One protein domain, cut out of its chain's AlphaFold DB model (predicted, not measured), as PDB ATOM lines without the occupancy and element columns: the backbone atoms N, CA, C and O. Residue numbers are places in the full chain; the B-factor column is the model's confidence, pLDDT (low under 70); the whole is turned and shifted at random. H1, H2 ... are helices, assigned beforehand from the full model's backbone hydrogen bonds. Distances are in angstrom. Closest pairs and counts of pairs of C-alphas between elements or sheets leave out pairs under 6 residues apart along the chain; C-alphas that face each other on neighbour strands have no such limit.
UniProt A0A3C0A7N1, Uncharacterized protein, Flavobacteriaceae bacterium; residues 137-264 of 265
ATOM      1  N   GLU A 137     218.890 209.567 224.809       88.25
ATOM      2  CA  GLU A 137     219.398 210.866 225.233       88.25
ATOM      3  C   GLU A 137     218.585 212.033 224.656       88.25
ATOM      4  O   GLU A 137     218.285 212.983 225.378       88.25
ATOM      5  N   GLU A 138     218.170 211.952 223.389       90.06
ATOM      6  CA  GLU A 138     217.336 212.984 222.768       90.06
ATOM      7  C   GLU A 138     215.959 213.081 223.441       90.06
ATOM      8  O   GLU A 138     215.449 214.176 223.700       90.06
ATOM      9  N   HIS A 139     215.353 211.935 223.760       90.44
ATOM     10  CA  HIS A 139     214.074 211.899 224.463       90.44
ATOM     11  C   HIS A 139     214.189 212.355 225.919       90.44
ATOM     12  O   HIS A 139     213.297 213.058 226.399       90.44
ATOM     13  N   LEU A 140     215.296 212.034 226.596       92.00
ATOM     14  CA  LEU A 140     215.588 212.521 227.947       92.00
ATOM     15  C   LEU A 140     215.777 214.042 227.981       92.00
ATOM     16  O   LEU A 140     215.227 214.694 228.865       92.00
ATOM     17  N   ALA A 141     216.460 214.628 226.993       90.50
ATOM     18  CA  ALA A 141     216.625 216.082 226.889       90.50
ATOM     19  C   ALA A 141     215.286 216.828 226.719       90.50
ATOM     20  O   ALA A 141     215.158 217.986 227.106       90.50
ATOM     21  N   LYS A 142     214.278 216.156 226.153       92.38
ATOM     22  CA  LYS A 142     212.912 216.672 225.977       92.38
ATOM     23  C   LYS A 142     211.967 216.274 227.121       92.38
ATOM     24  O   LYS A 142     210.761 216.465 226.981       92.38
ATOM     25  N   PHE A 143     212.481 215.685 228.207       90.88
ATOM     26  CA  PHE A 143     211.701 215.149 229.333       90.88
ATOM     27  C   PHE A 143     210.589 214.171 228.910       90.88
ATOM     28  O   PHE A 143     209.553 214.050 229.563       90.88
ATOM     29  N   ASN A 144     210.784 213.457 227.796       92.62
ATOM     30  CA  ASN A 144     209.830 212.474 227.296       92.62
ATOM     31  C   ASN A 144     210.257 211.062 227.712       92.62
ATOM     32  O   ASN A 144     210.810 210.298 226.918       92.62
ATOM     33  N   PHE A 145     210.009 210.734 228.979       94.00
ATOM     34  CA  PHE A 145     210.424 209.464 229.579       94.00
ATOM     35  C   PHE A 145     209.718 208.253 228.960       94.00
ATOM     36  O   PHE A 145     210.350 207.218 228.772       94.00
ATOM     37  N   GLU A 146     208.456 208.392 228.547       93.31
ATOM     38  CA  GLU A 146     207.706 207.303 227.908       93.31
ATOM     39  C   GLU A 146     208.339 206.890 226.575       93.31
ATOM     40  O   GLU A 146     208.653 205.719 226.355       93.31
ATOM     41  N   LYS A 147     208.631 207.862 225.699       92.44
ATOM     42  CA  LYS A 147     209.331 207.571 224.440       92.44
ATOM     43  C   LYS A 147     210.745 207.055 224.688       92.44
ATOM     44  O   LYS A 147     211.167 206.127 224.005       92.44
ATOM     45  N   ALA A 148     211.452 207.592 225.685       93.06
ATOM     46  CA  ALA A 148     212.771 207.094 226.064       93.06
ATOM     47  C   ALA A 148     212.727 205.606 226.470       93.06
ATOM     48  O   ALA A 148     213.590 204.835 226.052       93.06
ATOM     49  N   ARG A 149     211.699 205.182 227.223       92.56
ATOM     50  CA  ARG A 149     211.485 203.781 227.630       92.56
ATOM     51  C   ARG A 149     211.188 202.872 226.444       92.56
ATOM     52  O   ARG A 149     211.759 201.784 226.381       92.56
ATOM     53  N   ILE A 150     210.351 203.315 225.504       91.88
ATOM     54  CA  ILE A 150     210.048 202.564 224.274       91.88
ATOM     55  C   ILE A 150     211.336 202.337 223.473       91.88
ATOM     56  O   ILE A 150     211.704 201.190 223.217       91.88
ATOM     57  N   VAL A 151     212.084 203.408 223.191       91.12
ATOM     58  CA  VAL A 151     213.346 203.339 222.434       91.12
ATOM     59  C   VAL A 151     214.386 202.473 223.152       91.12
ATOM     60  O   VAL A 151     215.047 201.650 222.524       91.12
ATOM     61  N   ALA A 152     214.532 202.596 224.475       90.50
ATOM     62  CA  ALA A 152     215.424 201.730 225.249       90.50
ATOM     63  C   ALA A 152     214.972 200.259 225.228       90.50
ATOM     64  O   ALA A 152     215.805 199.352 225.216       90.50
ATOM     65  N   GLY A 153     213.659 200.015 225.216       87.81
ATOM     66  CA  GLY A 153     213.048 198.691 225.199       87.81
ATOM     67  C   GLY A 153     213.339 197.886 223.933       87.81
ATOM     68  O   GLY A 153     213.488 196.663 224.039       87.81
ATOM     69  N   GLU A 154     213.464 198.572 222.795       87.94
ATOM     70  CA  GLU A 154     213.769 198.012 221.470       87.94
ATOM     71  C   GLU A 154     215.252 197.661 221.285       87.94
ATOM     72  O   GLU A 154     215.599 196.858 220.416       87.94
ATOM     73  N   LYS A 155     216.149 198.213 222.114       85.38
ATOM     74  CA  LYS A 155     217.584 197.939 221.993       85.38
ATOM     75  C   LYS A 155     217.903 196.489 222.374       85.38
ATOM     76  O   LYS A 155     217.464 196.008 223.425       85.38
ATOM     77  N   PRO A 156     218.716 195.783 221.572       79.31
ATOM     78  CA  PRO A 156     219.088 194.418 221.883       79.31
ATOM     79  C   PRO A 156     220.120 194.377 223.019       79.31
ATOM     80  O   PRO A 156     220.929 195.290 223.204       79.31
ATOM     81  N   CYS A 157     220.126 193.274 223.763       77.69
ATOM     82  CA  CYS A 157     221.239 192.918 224.637       77.69
ATOM     83  C   CYS A 157     222.080 191.873 223.916       77.69
ATOM     84  O   CYS A 157     221.824 190.678 224.015       77.69
ATOM     85  N   THR A 158     223.033 192.338 223.110       67.00
ATOM     86  CA  THR A 158     223.903 191.464 222.320       67.00
ATOM     87  C   THR A 158     225.160 191.090 223.095       67.00
ATOM     88  O   THR A 158     225.842 191.953 223.649       67.00
ATOM     89  N   GLU A 159     225.510 189.805 223.069       55.03
ATOM     90  CA  GLU A 159     226.704 189.261 223.727       55.03
ATOM     91  C   GLU A 159     227.995 189.315 222.901       55.03
ATOM     92  O   GLU A 159     229.037 188.901 223.400       55.03
ATOM     93  N   ARG A 160     227.990 189.817 221.660       49.03
ATOM     94  CA  ARG A 160     229.150 189.635 220.777       49.03
ATOM     95  C   ARG A 160     229.380 190.771 219.793       49.03
ATOM     96  O   ARG A 160     228.647 190.907 218.823       49.03
ATOM     97  N   TYR A 161     230.505 191.459 219.968       48.69
ATOM     98  CA  TYR A 161     231.339 191.867 218.842       48.69
ATOM     99  C   TYR A 161     232.539 190.916 218.796       48.69
ATOM    100  O   TYR A 161     233.197 190.698 219.806       48.69
ATOM    101  N   TRP A 162     232.840 190.351 217.627       49.12
ATOM    102  CA  TRP A 162     233.962 189.425 217.393       49.12
ATOM    103  C   TRP A 162     235.355 189.906 217.848       49.12
ATOM    104  O   TRP A 162     236.250 189.081 218.000       49.12
ATOM    105  N   PHE A 163     235.532 191.204 218.116       51.41
ATOM    106  CA  PHE A 163     236.783 191.795 218.608       51.41
ATOM    107  C   PHE A 163     236.672 192.441 219.998       51.41
ATOM    108  O   PHE A 163     237.677 192.907 220.529       51.41
ATOM    109  N   ASP A 164     235.476 192.493 220.596       52.88
ATOM    110  CA  ASP A 164     235.244 193.131 221.895       52.88
ATOM    111  C   ASP A 164     234.442 192.177 222.793       52.88
ATOM    112  O   ASP A 164     233.229 192.023 222.653       52.88
ATOM    113  N   ASN A 165     235.134 191.528 223.735       53.88
ATOM    114  CA  ASN A 165     234.556 190.612 224.730       53.88
ATOM    115  C   ASN A 165     233.705 191.328 225.804       53.88
ATOM    116  O   ASN A 165     233.337 190.725 226.820       53.88
ATOM    117  N   ARG A 166     233.405 192.620 225.635       59.84
ATOM    118  CA  ARG A 166     232.544 193.373 226.549       59.84
ATOM    119  C   ARG A 166     231.079 193.104 226.219       59.84
ATOM    120  O   ARG A 166     230.523 193.678 225.287       59.84
ATOM    121  N   PHE A 167     230.434 192.276 227.039       65.00
ATOM    122  CA  PHE A 167     228.974 192.214 227.100       65.00
ATOM    123  C   PHE A 167     228.419 193.615 227.380       65.00
ATOM    124  O   PHE A 167     228.716 194.206 228.422       65.00
ATOM    125  N   ARG A 168     227.619 194.149 226.454       71.12
ATOM    126  CA  ARG A 168     226.932 195.433 226.613       71.12
ATOM    127  C   ARG A 168     225.444 195.240 226.359       71.12
ATOM    128  O   ARG A 168     224.997 195.122 225.224       71.12
ATOM    129  N   CYS A 169     224.668 195.235 227.435       84.75
ATOM    130  CA  CYS A 169     223.213 195.299 227.367       84.75
ATOM    131  C   CYS A 169     222.799 196.773 227.381       84.75
ATOM    132  O   CYS A 169     222.577 197.363 228.441       84.75
ATOM    133  N   GLN A 170     222.752 197.374 226.188       85.75
ATOM    134  CA  GLN A 170     222.459 198.799 226.022       85.75
ATOM    135  C   GLN A 170     221.082 199.161 226.593       85.75
ATOM    136  O   GLN A 170     220.942 200.190 227.241       85.75
ATOM    137  N   LYS A 171     220.104 198.259 226.460       89.69
ATOM    138  CA  LYS A 171     218.779 198.377 227.079       89.69
ATOM    139  C   LYS A 171     218.840 198.617 228.586       89.69
ATOM    140  O   LYS A 171     218.209 199.545 229.080       89.69
ATOM    141  N   THR A 172     219.605 197.815 229.329       90.50
ATOM    142  CA  THR A 172     219.715 197.977 230.789       90.50
ATOM    143  C   THR A 172     220.457 199.260 231.157       90.50
ATOM    144  O   THR A 172     220.047 199.942 232.092       90.50
ATOM    145  N   LEU A 173     221.510 199.622 230.418       90.00
ATOM    146  CA  LEU A 173     222.234 200.880 230.637       90.00
ATOM    147  C   LEU A 173     221.340 202.101 230.408       90.00
ATOM    148  O   LEU A 173     221.363 203.044 231.196       90.00
ATOM    149  N   ASP A 174     220.528 202.075 229.358       92.06
ATOM    150  CA  ASP A 174     219.629 203.175 229.039       92.06
ATOM    151  C   ASP A 174     218.446 203.240 230.006       92.06
ATOM    152  O   ASP A 174     218.105 204.326 230.466       92.06
ATOM    153  N   MET A 175     217.893 202.099 230.427       93.69
ATOM    154  CA  MET A 175     216.885 202.066 231.492       93.69
ATOM    155  C   MET A 175     217.422 202.614 232.820       93.69
ATOM    156  O   MET A 175     216.697 203.312 233.522       93.69
ATOM    157  N   LEU A 176     218.696 202.372 233.156       93.19
ATOM    158  CA  LEU A 176     219.326 202.980 234.334       93.19
ATOM    159  C   LEU A 176     219.371 204.508 234.241       93.19
ATOM    160  O   LEU A 176     219.031 205.185 235.211       93.19
ATOM    161  N   LYS A 177     219.760 205.047 233.079       93.56
ATOM    162  CA  LYS A 177     219.765 206.497 232.837       93.56
ATOM    163  C   LYS A 177     218.360 207.085 232.928       93.56
ATOM    164  O   LYS A 177     218.189 208.134 233.538       93.56
ATOM    165  N   ILE A 178     217.369 206.405 232.347       95.44
ATOM    166  CA  ILE A 178     215.969 206.835 232.381       95.44
ATOM    167  C   ILE A 178     215.464 206.885 233.820       95.44
ATOM    168  O   ILE A 178     214.951 207.917 234.228       95.44
ATOM    169  N   ILE A 179     215.661 205.822 234.604       95.38
ATOM    170  CA  ILE A 179     215.225 205.779 236.007       95.38
ATOM    171  C   ILE A 179     215.866 206.912 236.815       95.38
ATOM    172  O   ILE A 179     215.178 207.576 237.592       95.38
ATOM    173  N   ALA A 180     217.164 207.165 236.624       95.12
ATOM    174  CA  ALA A 180     217.848 208.266 237.295       95.12
ATOM    175  C   ALA A 180     217.250 209.626 236.903       95.12
ATOM    176  O   ALA A 180     216.816 210.374 237.774       95.12
ATOM    177  N   ALA A 181     217.149 209.916 235.606       96.00
ATOM    178  CA  ALA A 181     216.647 211.197 235.117       96.00
ATOM    179  C   ALA A 181     215.169 211.433 235.476       96.00
ATOM    180  O   ALA A 181     214.793 212.529 235.885       96.00
ATOM    181  N   GLU A 182     214.328 210.404 235.353       96.56
ATOM    182  CA  GLU A 182     212.899 210.478 235.661       96.56
ATOM    183  C   GLU A 182     212.662 210.653 237.161       96.56
ATOM    184  O   GLU A 182     211.874 211.505 237.564       96.56
ATOM    185  N   SER A 183     213.374 209.901 238.009       95.75
ATOM    186  CA  SER A 183     213.255 210.073 239.460       95.75
ATOM    187  C   SER A 183     213.694 211.469 239.906       95.75
ATOM    188  O   SER A 183     212.968 212.092 240.676       95.75
ATOM    189  N   GLN A 184     214.795 212.002 239.370       95.19
ATOM    190  CA  GLN A 184     215.251 213.366 239.658       95.19
ATOM    191  C   GLN A 184     214.242 214.423 239.209       95.19
ATOM    192  O   GLN A 184     213.910 215.328 239.974       95.19
ATOM    193  N   PHE A 185     213.691 214.278 238.004       96.00
ATOM    194  CA  PHE A 185     212.640 215.163 237.508       96.00
ATOM    195  C   PHE A 185     211.398 215.142 238.414       96.00
ATOM    196  O   PHE A 185     210.845 216.189 238.745       96.00
ATOM    197  N   LEU A 186     210.963 213.963 238.861       95.25
ATOM    198  CA  LEU A 186     209.821 213.830 239.769       95.25
ATOM    199  C   LEU A 186     210.111 214.418 241.157       95.25
ATOM    200  O   LEU A 186     209.230 215.040 241.746       95.25
ATOM    201  N   ILE A 187     211.335 214.256 241.669       94.25
ATOM    202  CA  ILE A 187     211.781 214.848 242.938       94.25
ATOM    203  C   ILE A 187     211.713 216.376 242.871       94.25
ATOM    204  O   ILE A 187     211.120 216.994 243.753       94.25
ATOM    205  N   GLN A 188     212.243 216.978 241.802       93.75
ATOM    206  CA  GLN A 188     212.229 218.433 241.596       93.75
ATOM    207  C   GLN A 188     210.810 219.009 241.500       93.75
ATOM    208  O   GLN A 188     210.575 220.152 241.886       93.75
ATOM    209  N   ASN A 189     209.852 218.209 241.030       94.69
ATOM    210  CA  ASN A 189     208.439 218.580 240.937       94.69
ATOM    211  C   ASN A 189     207.608 218.171 242.171       94.69
ATOM    212  O   ASN A 189     206.381 218.208 242.123       94.69
ATOM    213  N   ASN A 190     208.247 217.784 243.284       93.25
ATOM    214  CA  ASN A 190     207.599 217.334 244.524       93.25
ATOM    215  C   ASN A 190     206.697 216.088 244.375       93.25
ATOM    216  O   ASN A 190     205.887 215.773 245.254       93.25
ATOM    217  N   GLU A 191     206.844 215.310 243.300       94.38
ATOM    218  CA  GLU A 191     206.105 214.064 243.069       94.38
ATOM    219  C   GLU A 191     206.777 212.861 243.766       94.38
ATOM    220  O   GLU A 191     207.012 211.800 243.181       94.38
ATOM    221  N   PHE A 192     207.063 212.996 245.063       94.19
ATOM    222  CA  PHE A 192     207.902 212.069 245.841       94.19
ATOM    223  C   PHE A 192     207.432 210.605 245.827       94.19
ATOM    224  O   PHE A 192     208.237 209.674 245.759       94.19
ATOM    225  N   LYS A 193     206.112 210.377 245.857       94.00
ATOM    226  CA  LYS A 193     205.537 209.020 245.810       94.00
ATOM    227  C   LYS A 193     205.833 208.325 244.480       94.00
ATOM    228  O   LYS A 193     206.169 207.141 244.475       94.00
ATOM    229  N   ARG A 194     205.715 209.059 243.368       94.50
ATOM    230  CA  ARG A 194     206.021 208.547 242.028       94.50
ATOM    231  C   ARG A 194     207.522 208.357 241.872       94.50
ATOM    232  O   ARG A 194     207.928 207.274 241.471       94.50
ATOM    233  N   ALA A 195     208.330 209.320 242.320       94.94
ATOM    234  CA  ALA A 195     209.787 209.196 242.328       94.94
ATOM    235  C   ALA A 195     210.252 207.907 243.029       94.94
ATOM    236  O   ALA A 195     211.026 207.139 242.463       94.94
ATOM    237  N   LYS A 196     209.705 207.595 244.213       94.56
ATOM    238  CA  LYS A 196     209.976 206.319 244.899       94.56
ATOM    239  C   LYS A 196     209.611 205.107 244.050       94.56
ATOM    240  O   LYS A 196     210.376 204.145 244.035       94.56
ATOM    241  N   SER A 197     208.445 205.116 243.404       95.25
ATOM    242  CA  SER A 197     208.018 204.006 242.546       95.25
ATOM    243  C   SER A 197     209.046 203.749 241.447       95.25
ATOM    244  O   SER A 197     209.520 202.623 241.324       95.25
ATOM    245  N   ILE A 198     209.467 204.808 240.749       95.69
ATOM    246  CA  ILE A 198     210.479 204.744 239.688       95.69
ATOM    247  C   ILE A 198     211.823 204.228 240.225       95.69
ATOM    248  O   ILE A 198     212.420 203.330 239.639       95.69
ATOM    249  N   ILE A 199     212.277 204.705 241.390       94.31
ATOM    250  CA  ILE A 199     213.521 204.220 242.018       94.31
ATOM    251  C   ILE A 199     213.442 202.715 242.335       94.31
ATOM    252  O   ILE A 199     214.426 201.987 242.193       94.31
ATOM    253  N   LEU A 200     212.281 202.211 242.762       92.62
ATOM    254  CA  LEU A 200     212.112 200.793 243.091       92.62
ATOM    255  C   LEU A 200     212.101 199.875 241.856       92.62
ATOM    256  O   LEU A 200     212.405 198.686 242.008       92.62
ATOM    257  N   GLU A 201     211.850 200.404 240.654       92.81
ATOM    258  CA  GLU A 201     211.944 199.651 239.391       92.81
ATOM    259  C   GLU A 201     213.359 199.120 239.123       92.81
ATOM    260  O   GLU A 201     213.509 198.086 238.471       92.81
ATOM    261  N   LEU A 202     214.398 199.731 239.714       92.44
ATOM    262  CA  LEU A 202     215.785 199.239 239.653       92.44
ATOM    263  C   LEU A 202     215.917 197.762 240.034       92.44
ATOM    264  O   LEU A 202     216.772 197.048 239.503       92.44
ATOM    265  N   ASN A 203     215.074 197.288 240.956       89.25
ATOM    266  CA  ASN A 203     215.076 195.892 241.382       89.25
ATOM    267  C   ASN A 203     214.784 194.944 240.207       89.25
ATOM    268  O   ASN A 203     215.436 193.903 240.109       89.25
ATOM    269  N   GLY A 204     213.901 195.349 239.290       88.12
ATOM    270  CA  GLY A 204     213.472 194.578 238.122       88.12
ATOM    271  C   GLY A 204     214.415 194.631 236.917       88.12
ATOM    272  O   GLY A 204     214.166 193.948 235.927       88.12
ATOM    273  N   LEU A 205     215.507 195.403 236.973       90.06
ATOM    274  CA  LEU A 205     216.447 195.481 235.856       90.06
ATOM    275  C   LEU A 205     217.222 194.173 235.672       90.06
ATOM    276  O   LEU A 205     218.031 193.773 236.524       90.06
ATOM    277  N   LEU A 206     216.987 193.548 234.517       86.12
ATOM    278  CA  LEU A 206     217.694 192.367 234.032       86.12
ATOM    279  C   LEU A 206     219.135 192.718 233.650       86.12
ATOM    280  O   LEU A 206     219.436 193.850 233.270       86.12
ATOM    281  N   PHE A 207     220.030 191.734 233.734       86.25
ATOM    282  CA  PHE A 207     221.441 191.844 233.339       86.25
ATOM    283  C   PHE A 207     222.293 192.858 234.123       86.25
ATOM    284  O   PHE A 207     223.474 193.006 233.814       86.25
ATOM    285  N   TYR A 208     221.755 193.509 235.162       88.75
ATOM    286  CA  TYR A 208     222.509 194.446 236.003       88.75
ATOM    287  C   TYR A 208     223.759 193.788 236.605       88.75
ATOM    288  O   TYR A 208     224.860 194.318 236.489       88.75
ATOM    289  N   ASP A 209     223.614 192.603 237.202       86.69
ATOM    290  CA  ASP A 209     224.730 191.914 237.865       86.69
ATOM    291  C   ASP A 209     225.799 191.458 236.860       86.69
ATOM    292  O   ASP A 209     226.999 191.485 237.146       86.69
ATOM    293  N   ILE A 210     225.382 191.127 235.632       85.69
ATOM    294  CA  ILE A 210     226.307 190.819 234.536       85.69
ATOM    295  C   ILE A 210     227.076 192.079 234.131       85.69
ATOM    296  O   ILE A 210     228.297 192.038 234.022       85.69
ATOM    297  N   LEU A 211     226.400 193.221 233.979       85.75
ATOM    298  CA  LEU A 211     227.063 194.495 233.687       85.75
ATOM    299  C   LEU A 211     228.058 194.891 234.788       85.75
ATOM    300  O   LEU A 211     229.143 195.382 234.472       85.75
ATOM    301  N   LEU A 212     227.722 194.646 236.057       88.19
ATOM    302  CA  LEU A 212     228.602 194.916 237.196       88.19
ATOM    303  C   LEU A 212     229.850 194.027 237.162       88.19
ATOM    304  O   LEU A 212     230.966 194.531 237.217       88.19
ATOM    305  N   SER A 213     229.675 192.711 237.011       85.12
ATOM    306  CA  SER A 213     230.796 191.756 236.950       85.12
ATOM    307  C   SER A 213     231.735 191.995 235.763       85.12
ATOM    308  O   SER A 213     232.929 191.716 235.849       85.12
ATOM    309  N   LYS A 214     231.215 192.542 234.660       83.06
ATOM    310  CA  LYS A 214     231.988 192.903 233.463       83.06
ATOM    311  C   LYS A 214     232.606 194.305 233.537       83.06
ATOM    312  O   LYS A 214     233.270 194.711 232.587       83.06
ATOM    313  N   GLY A 215     232.386 195.047 234.627       82.44
ATOM    314  CA  GLY A 215     232.919 196.396 234.825       82.44
ATOM    315  C   GLY A 215     232.273 197.474 233.947       82.44
ATOM    316  O   GLY A 215     232.829 198.559 233.811       82.44
ATOM    317  N   ALA A 216     231.113 197.199 233.338       81.75
ATOM    318  CA  ALA A 216     230.363 198.189 232.559       81.75
ATOM    319  C   ALA A 216     229.652 199.218 233.456       81.75
ATOM    320  O   ALA A 216     229.366 200.332 233.023       81.75
ATOM    321  N   ILE A 217     229.384 198.842 234.706       86.31
ATOM    322  CA  ILE A 217     228.873 199.706 235.772       86.31
ATOM    323  C   ILE A 217     229.722 199.488 237.025       86.31
ATOM    324  O   ILE A 217     230.205 198.383 237.264       86.31
ATOM    325  N   SER A 218     229.914 200.538 237.821       88.00
ATOM    326  CA  SER A 218     230.782 200.505 239.009       88.00
ATOM    327  C   SER A 218     230.028 200.282 240.319       88.00
ATOM    328  O   SER A 218     230.612 199.830 241.301       88.00
ATOM    329  N   LYS A 219     228.732 200.609 240.350       90.00
ATOM    330  CA  LYS A 219     227.914 200.581 241.566       90.00
ATOM    331  C   LYS A 219     227.050 199.334 241.608       90.00
ATOM    332  O   LYS A 219     226.455 198.934 240.608       90.00
ATOM    333  N   THR A 220     226.914 198.748 242.791       90.50
ATOM    334  CA  THR A 220     225.917 197.696 243.017       90.50
ATOM    335  C   THR A 220     224.507 198.271 242.902       90.50
ATOM    336  O   THR A 220     224.275 199.447 243.190       90.50
ATOM    337  N   LYS A 221     223.535 197.421 242.554       90.31
ATOM    338  CA  LYS A 221     222.119 197.806 242.473       90.31
ATOM    339  C   LYS A 221     221.625 198.436 243.782       90.31
ATOM    340  O   LYS A 221     220.866 199.400 243.773       90.31
ATOM    341  N   LYS A 222     222.103 197.913 244.918       90.12
ATOM    342  CA  LYS A 222     221.803 198.435 246.254       90.12
ATOM    343  C   LYS A 222     222.361 199.844 246.460       90.12
ATOM    344  O   LYS A 222     221.609 200.709 246.886       90.12
ATOM    345  N   GLN A 223     223.635 200.071 246.135       91.00
ATOM    346  CA  GLN A 223     224.262 201.393 246.258       91.00
ATOM    347  C   GLN A 223     223.548 202.429 245.390       91.00
ATOM    348  O   GLN A 223     223.168 203.475 245.896       91.00
ATOM    349  N   PHE A 224     223.297 202.109 244.119       92.50
ATOM    350  CA  PHE A 224     222.629 203.029 243.198       92.50
ATOM    351  C   PHE A 224     221.217 203.404 243.675       92.50
ATOM    352  O   PHE A 224     220.834 204.570 243.670       92.50
ATOM    353  N   LYS A 225     220.455 202.420 244.168       93.38
ATOM    354  CA  LYS A 225     219.132 202.652 244.757       93.38
ATOM    355  C   LYS A 225     219.199 203.537 246.003       93.38
ATOM    356  O   LYS A 225     218.363 204.417 246.167       93.38
ATOM    357  N   GLU A 226     220.145 203.276 246.902       92.44
ATOM    358  CA  GLU A 226     220.286 204.037 248.147       92.44
ATOM    359  C   GLU A 226     220.687 205.493 247.884       92.44
ATOM    360  O   GLU A 226     220.150 206.376 248.541       92.44
ATOM    361  N   GLU A 227     221.528 205.761 246.883       93.06
ATOM    362  CA  GLU A 227     221.878 207.128 246.472       93.06
ATOM    363  C   GLU A 227     220.651 207.934 246.021       93.06
ATOM    364  O   GLU A 227     220.433 209.040 246.514       93.06
ATOM    365  N   LEU A 228     219.807 207.363 245.151       93.62
ATOM    366  CA  LEU A 228     218.576 208.025 244.699       93.62
ATOM    367  C   LEU A 228     217.559 208.198 245.839       93.62
ATOM    368  O   LEU A 228     216.840 209.193 245.893       93.62
ATOM    369  N   LEU A 229     217.491 207.241 246.773       93.69
ATOM    370  CA  LEU A 229     216.636 207.363 247.956       93.69
ATOM    371  C   LEU A 229     217.124 208.457 248.914       93.69
ATOM    372  O   LEU A 229     216.290 209.147 249.493       93.69
ATOM    373  N   ILE A 230     218.438 208.628 249.083       93.25
ATOM    374  CA  ILE A 230     218.997 209.739 249.866       93.25
ATOM    375  C   ILE A 230     218.604 211.071 249.222       93.25
ATOM    376  O   ILE A 230     218.099 211.940 249.924       93.25
ATOM    377  N   GLU A 231     218.776 211.222 247.906       93.38
ATOM    378  CA  GLU A 231     218.398 212.443 247.174       93.38
ATOM    379  C   GLU A 231     216.904 212.770 247.324       93.38
ATOM    380  O   GLU A 231     216.533 213.913 247.610       93.38
ATOM    381  N   LEU A 232     216.049 211.748 247.219       93.56
ATOM    382  CA  LEU A 232     214.617 211.860 247.480       93.56
ATOM    383  C   LEU A 232     214.345 212.369 248.902       93.56
ATOM    384  O   LEU A 232     213.567 213.302 249.073       93.56
ATOM    385  N   ILE A 233     214.964 211.764 249.920       93.44
ATOM    386  CA  ILE A 233     214.705 212.111 251.324       93.44
ATOM    387  C   ILE A 233     215.207 213.517 251.658       93.44
ATOM    388  O   ILE A 233     214.499 214.247 252.346       93.44
ATOM    389  N   VAL A 234     216.375 213.916 251.149       93.50
ATOM    390  CA  VAL A 234     216.895 215.284 251.306       93.50
ATOM    391  C   VAL A 234     215.915 216.291 250.702       93.50
ATOM    392  O   VAL A 234     215.490 217.218 251.380       93.50
ATOM    393  N   SER A 235     215.443 216.048 249.479       93.12
ATOM    394  CA  SER A 235     214.480 216.950 248.834       93.12
ATOM    395  C   SER A 235     213.127 216.987 249.556       93.12
ATOM    396  O   SER A 235     212.484 218.031 249.637       93.12
ATOM    397  N   MET A 236     212.684 215.858 250.124       93.19
ATOM    398  CA  MET A 236     211.492 215.816 250.974       93.19
ATOM    399  C   MET A 236     211.682 216.607 252.270       93.19
ATOM    400  O   MET A 236     210.741 217.266 252.709       93.19
ATOM    401  N   HIS A 237     212.871 216.546 252.876       91.94
ATOM    402  CA  HIS A 237     213.214 217.331 254.058       91.94
ATOM    403  C   HIS A 237     213.166 218.834 253.751       91.94
ATOM    404  O   HIS A 237     212.464 219.567 254.450       91.94
ATOM    405  N   ASP A 238     213.796 219.266 252.654       91.06
ATOM    406  CA  ASP A 238     213.786 220.661 252.192       91.06
ATOM    407  C   ASP A 238     212.357 221.162 251.915       91.06
ATOM    408  O   ASP A 238     211.980 222.279 252.281       91.06
ATOM    409  N   ALA A 239     211.511 220.300 251.342       91.56
ATOM    410  CA  ALA A 239     210.095 220.574 251.100       91.56
ATOM    411  C   ALA A 239     209.196 220.435 252.349       91.56
ATOM    412  O   ALA A 239     207.978 220.596 252.243       91.56
ATOM    413  N   LYS A 240     209.757 220.127 253.530       91.62
ATOM    414  CA  LYS A 240     209.031 219.866 254.792       91.62
ATOM    415  C   LYS A 240     207.967 218.759 254.680       91.62
ATOM    416  O   LYS A 240     206.951 218.786 255.376       91.62
ATOM    417  N   ALA A 241     208.189 217.784 253.804       90.56
ATOM    418  CA  ALA A 241     207.339 216.612 253.629       90.56
ATOM    419  C   ALA A 241     207.723 215.479 254.601       90.56
ATOM    420  O   ALA A 241     208.872 215.355 255.018       90.56
ATOM    421  N   ASP A 242     206.770 214.600 254.935       89.44
ATOM    422  CA  ASP A 242     207.037 213.436 255.794       89.44
ATOM    423  C   ASP A 242     207.833 212.350 255.051       89.44
ATOM    424  O   ASP A 242     207.300 211.616 254.211       89.44
ATOM    425  N   TYR A 243     209.117 212.229 255.389       88.62
ATOM    426  CA  TYR A 243     210.037 211.235 254.835       88.62
ATOM    427  C   TYR A 243     210.280 210.029 255.759       88.62
ATOM    428  O   TYR A 243     210.976 209.087 255.366       88.62
ATOM    429  N   ASN A 244     209.672 209.977 256.952       86.69
ATOM    430  CA  ASN A 244     209.849 208.862 257.893       86.69
ATOM    431  C   ASN A 244     209.549 207.475 257.290       86.69
ATOM    432  O   ASN A 244     210.295 206.527 257.565       86.69
ATOM    433  N   PRO A 245     208.529 207.305 256.417       87.38
ATOM    434  CA  PRO A 245     208.268 206.017 255.772       87.38
ATOM    435  C   PRO A 245     209.403 205.535 254.855       87.38
ATOM    436  O   PRO A 245     209.489 204.343 254.556       87.38
ATOM    437  N   TYR A 246     210.255 206.448 254.387       86.25
ATOM    438  CA  TYR A 246     211.309 206.189 253.408       86.25
ATOM    439  C   TYR A 246     212.633 205.824 254.085       86.25
ATOM    440  O   TYR A 246     213.402 205.053 253.516       86.25
ATOM    441  N   LEU A 247     212.857 206.262 255.331       86.56
ATOM    442  CA  LEU A 247     214.046 205.912 256.123       86.56
ATOM    443  C   LEU A 247     214.229 204.395 256.270       86.56
ATOM    444  O   LEU A 247     215.347 203.893 256.213       86.56
ATOM    445  N   LYS A 248     213.125 203.642 256.376       87.81
ATOM    446  CA  LYS A 248     213.137 202.169 256.474       87.81
ATOM    447  C   LYS A 248     213.684 201.470 255.222       87.81
ATOM    448  O   LYS A 248     213.955 200.275 255.266       87.81
ATOM    449  N   LEU A 249     213.795 202.185 254.102       85.62
ATOM    450  CA  LEU A 249     214.300 201.656 252.833       85.62
ATOM    451  C   LEU A 249     215.823 201.801 252.702       85.62
ATOM    452  O   LEU A 249     216.402 201.206 251.791       85.62
ATOM    453  N   LEU A 250     216.460 202.577 253.585       85.94
ATOM    454  CA  LEU A 250     217.904 202.787 253.602       85.94
ATOM    455  C   LEU A 250     218.616 201.726 254.445       85.94
ATOM    456  O   LEU A 250     218.101 201.237 255.452       85.94
ATOM    457  N   SER A 251     219.849 201.397 254.058       84.88
ATOM    458  CA  SER A 251     220.757 200.666 254.940       84.88
ATOM    459  C   SER A 251     221.245 201.547 256.092       84.88
ATOM    460  O   SER A 251     221.235 202.773 256.002       84.88
ATOM    461  N   VAL A 252     221.752 200.924 257.159       80.31
ATOM    462  CA  VAL A 252     222.357 201.636 258.303       80.31
ATOM    463  C   VAL A 252     223.470 202.588 257.849       80.31
ATOM    464  O   VAL A 252     223.534 203.726 258.300       80.31
ATOM    465  N   LYS A 253     224.313 202.154 256.901       84.75
ATOM    466  CA  LYS A 253     225.381 202.987 256.329       84.75
ATOM    467  C   LYS A 253     224.815 204.240 255.653       84.75
ATOM    468  O   LYS A 253     225.290 205.338 255.912       84.75
ATOM    469  N   SER A 254     223.792 204.067 254.825       83.75
ATOM    470  CA  SER A 254     223.167 205.158 254.073       83.75
ATOM    471  C   SER A 254     222.324 206.078 254.958       83.75
ATOM    472  O   SER A 254     222.230 207.267 254.686       83.75
ATOM    473  N   SER A 255     221.784 205.565 256.066       79.19
ATOM    474  CA  SER A 255     221.163 206.383 257.114       79.19
ATOM    475  C   SER A 255     222.181 207.319 257.779       79.19
ATOM    476  O   SER A 255     221.911 208.502 257.962       79.19
ATOM    477  N   ASN A 256     223.393 206.830 258.066       81.88
ATOM    478  CA  ASN A 256     224.465 207.673 258.606       81.88
ATOM    479  C   ASN A 256     224.909 208.753 257.607       81.88
ATOM    480  O   ASN A 256     225.140 209.892 258.002       81.88
ATOM    481  N   GLU A 257     225.000 208.409 256.318       85.44
ATOM    482  CA  GLU A 257     225.294 209.379 255.258       85.44
ATOM    483  C   GLU A 257     224.190 210.436 255.129       85.44
ATOM    484  O   GLU A 257     224.484 211.626 255.041       85.44
ATOM    485  N   LEU A 258     222.923 210.020 255.174       86.56
ATOM    486  CA  LEU A 258     221.785 210.929 255.161       86.56
ATOM    487  C   LEU A 258     221.840 211.903 256.345       86.56
ATOM    488  O   LEU A 258     221.717 213.106 256.142       86.56
ATOM    489  N   ASN A 259     222.079 211.403 257.561       82.44
ATOM    490  CA  ASN A 259     222.199 212.247 258.751       82.44
ATOM    491  C   ASN A 259     223.328 213.277 258.610       82.44
ATOM    492  O   ASN A 259     223.169 214.421 259.022       82.44
ATOM    493  N   ALA A 260     224.455 212.898 257.997       83.62
ATOM    494  CA  ALA A 260     225.539 213.836 257.724       83.62
ATOM    495  C   ALA A 260     225.117 214.947 256.748       83.62
ATOM    496  O   ALA A 260     225.506 216.090 256.949       83.62
ATOM    497  N   ARG A 261     224.308 214.640 255.725       85.50
ATOM    498  CA  ARG A 261     223.804 215.647 254.772       85.50
ATOM    499  C   ARG A 261     222.760 216.574 255.396       85.50
ATOM    500  O   ARG A 261     222.847 217.778 255.204       85.50
ATOM    501  N   LEU A 262     221.833 216.020 256.178       84.19
ATOM    502  CA  LEU A 262     220.774 216.784 256.848       84.19
ATOM    503  C   LEU A 262     221.310 217.717 257.945       84.19
ATOM    504  O   LEU A 262     220.723 218.757 258.187       84.19
ATOM    505  N   ASN A 263     222.422 217.365 258.599       75.75
ATOM    506  CA  ASN A 263     223.046 218.210 259.627       75.75
ATOM    507  C   ASN A 263     223.930 219.338 259.055       75.75
ATOM    508  O   ASN A 263     224.474 220.126 259.825       75.75
ATOM    509  N   VAL A 264     224.149 219.369 257.735       60.50
ATOM    510  CA  VAL A 264     224.988 220.371 257.049       60.50
ATOM    511  C   VAL A 264     224.141 221.471 256.385       60.50
ATOM    512  O   VAL A 264     224.695 222.509 256.022       60.50
TER     513      VAL A 264
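This is residues 137 to 264 of the 265 residues of an uncharacterized protein of Flavobacteriaceae bacterium (UniProt A0A3C0A7N1). Three long helices, H3, H4 and H6, stand side by side as an up-and-down bundle, with H2 packed along the outside of H3 and H8 along H6. H1 packs on H2, H5 sits near one end of the bundle, and the link of residues 155 to 169 loops out beyond H2 and H3. The printed part has 128 residues with eight named helices, H1 to H8 in order, and no named strand; the class is all helix. It is only just compact, close to loose, with a radius of gyration of the C-alphas of 16.2 A, and an elongated outline of 53 by 32 by 22 A.

H3, residues 170 to 188, is the longest helix. It forms a hairpin with H4, residues 192 to 204: they touch, closest at the C-alphas of Ser 183 and Ala 195, 4.6 A, at a shallow tilt of 16 degrees, opposite ways. H6, residues 221 to 238, is the hub, touching four helices. H6 touches H4 at a shallow tilt of 3 degrees, opposite ways, closest at the C-alphas of Ile 199 and Lys 225, 6.4 A. Residues 228 to 235 of H6 touch residues 180 to 188 of H3, closest at the C-alphas of Ile 187 and Leu 232, 6.1 A. H2, residues 145 to 154, forms a hairpin with H3, opposite ways at a shallow tilt of 9 degrees; the closest C-alphas, Ala 152 and Lys 171, are 5.1 A apart. H1, residues 137 to 141, touches H2, closest at the C-alphas of His 139 and Ala 148, 5.2 A. H8, residues 252 to 262, touches residues 226 to 234 of H6 the same way at a shallow tilt of 32 degrees, closest at the C-alphas of Ile 230 and Leu 258, 6.1 A. H7, residues 244 to 247, only just touches H6, with 3 pairs of C-alphas within 8 A, the closest Ile 233 and Tyr 246, 7.1 A. H5, residues 208 to 213, touches no helix but is near H3, its closest C-alphas Thr 172 and Tyr 208, 6.9 A. Every O i to N i+4 pair is within hydrogen-bond range in H1, H2, H3, H5, H6 and H8; in H4 6 of 9 are, and H7 is too short for one.

H1 begins at C-alpha 137 (219.398, 210.866, 225.233). H3 runs 27.1 A from C-alpha 170 (222.459, 198.799, 226.022), H6 26.2 A, H4 19.9 A, H8 15.3 A and H2 14.4 A. H8 ends at C-alpha 262 (220.774, 216.784, 256.848).

The two C-alphas farthest apart, Trp 162 and Lys 240, are 54.3 A apart. The printed part has no cut. The link from H2 to H3 is long, with 15 residues; residues 157 to 158 in it pair with residues 168 to 169, antiparallel. The mean pLDDT of the printed part is 86.8, and residues 158 to 167 and residue 264 are under 70.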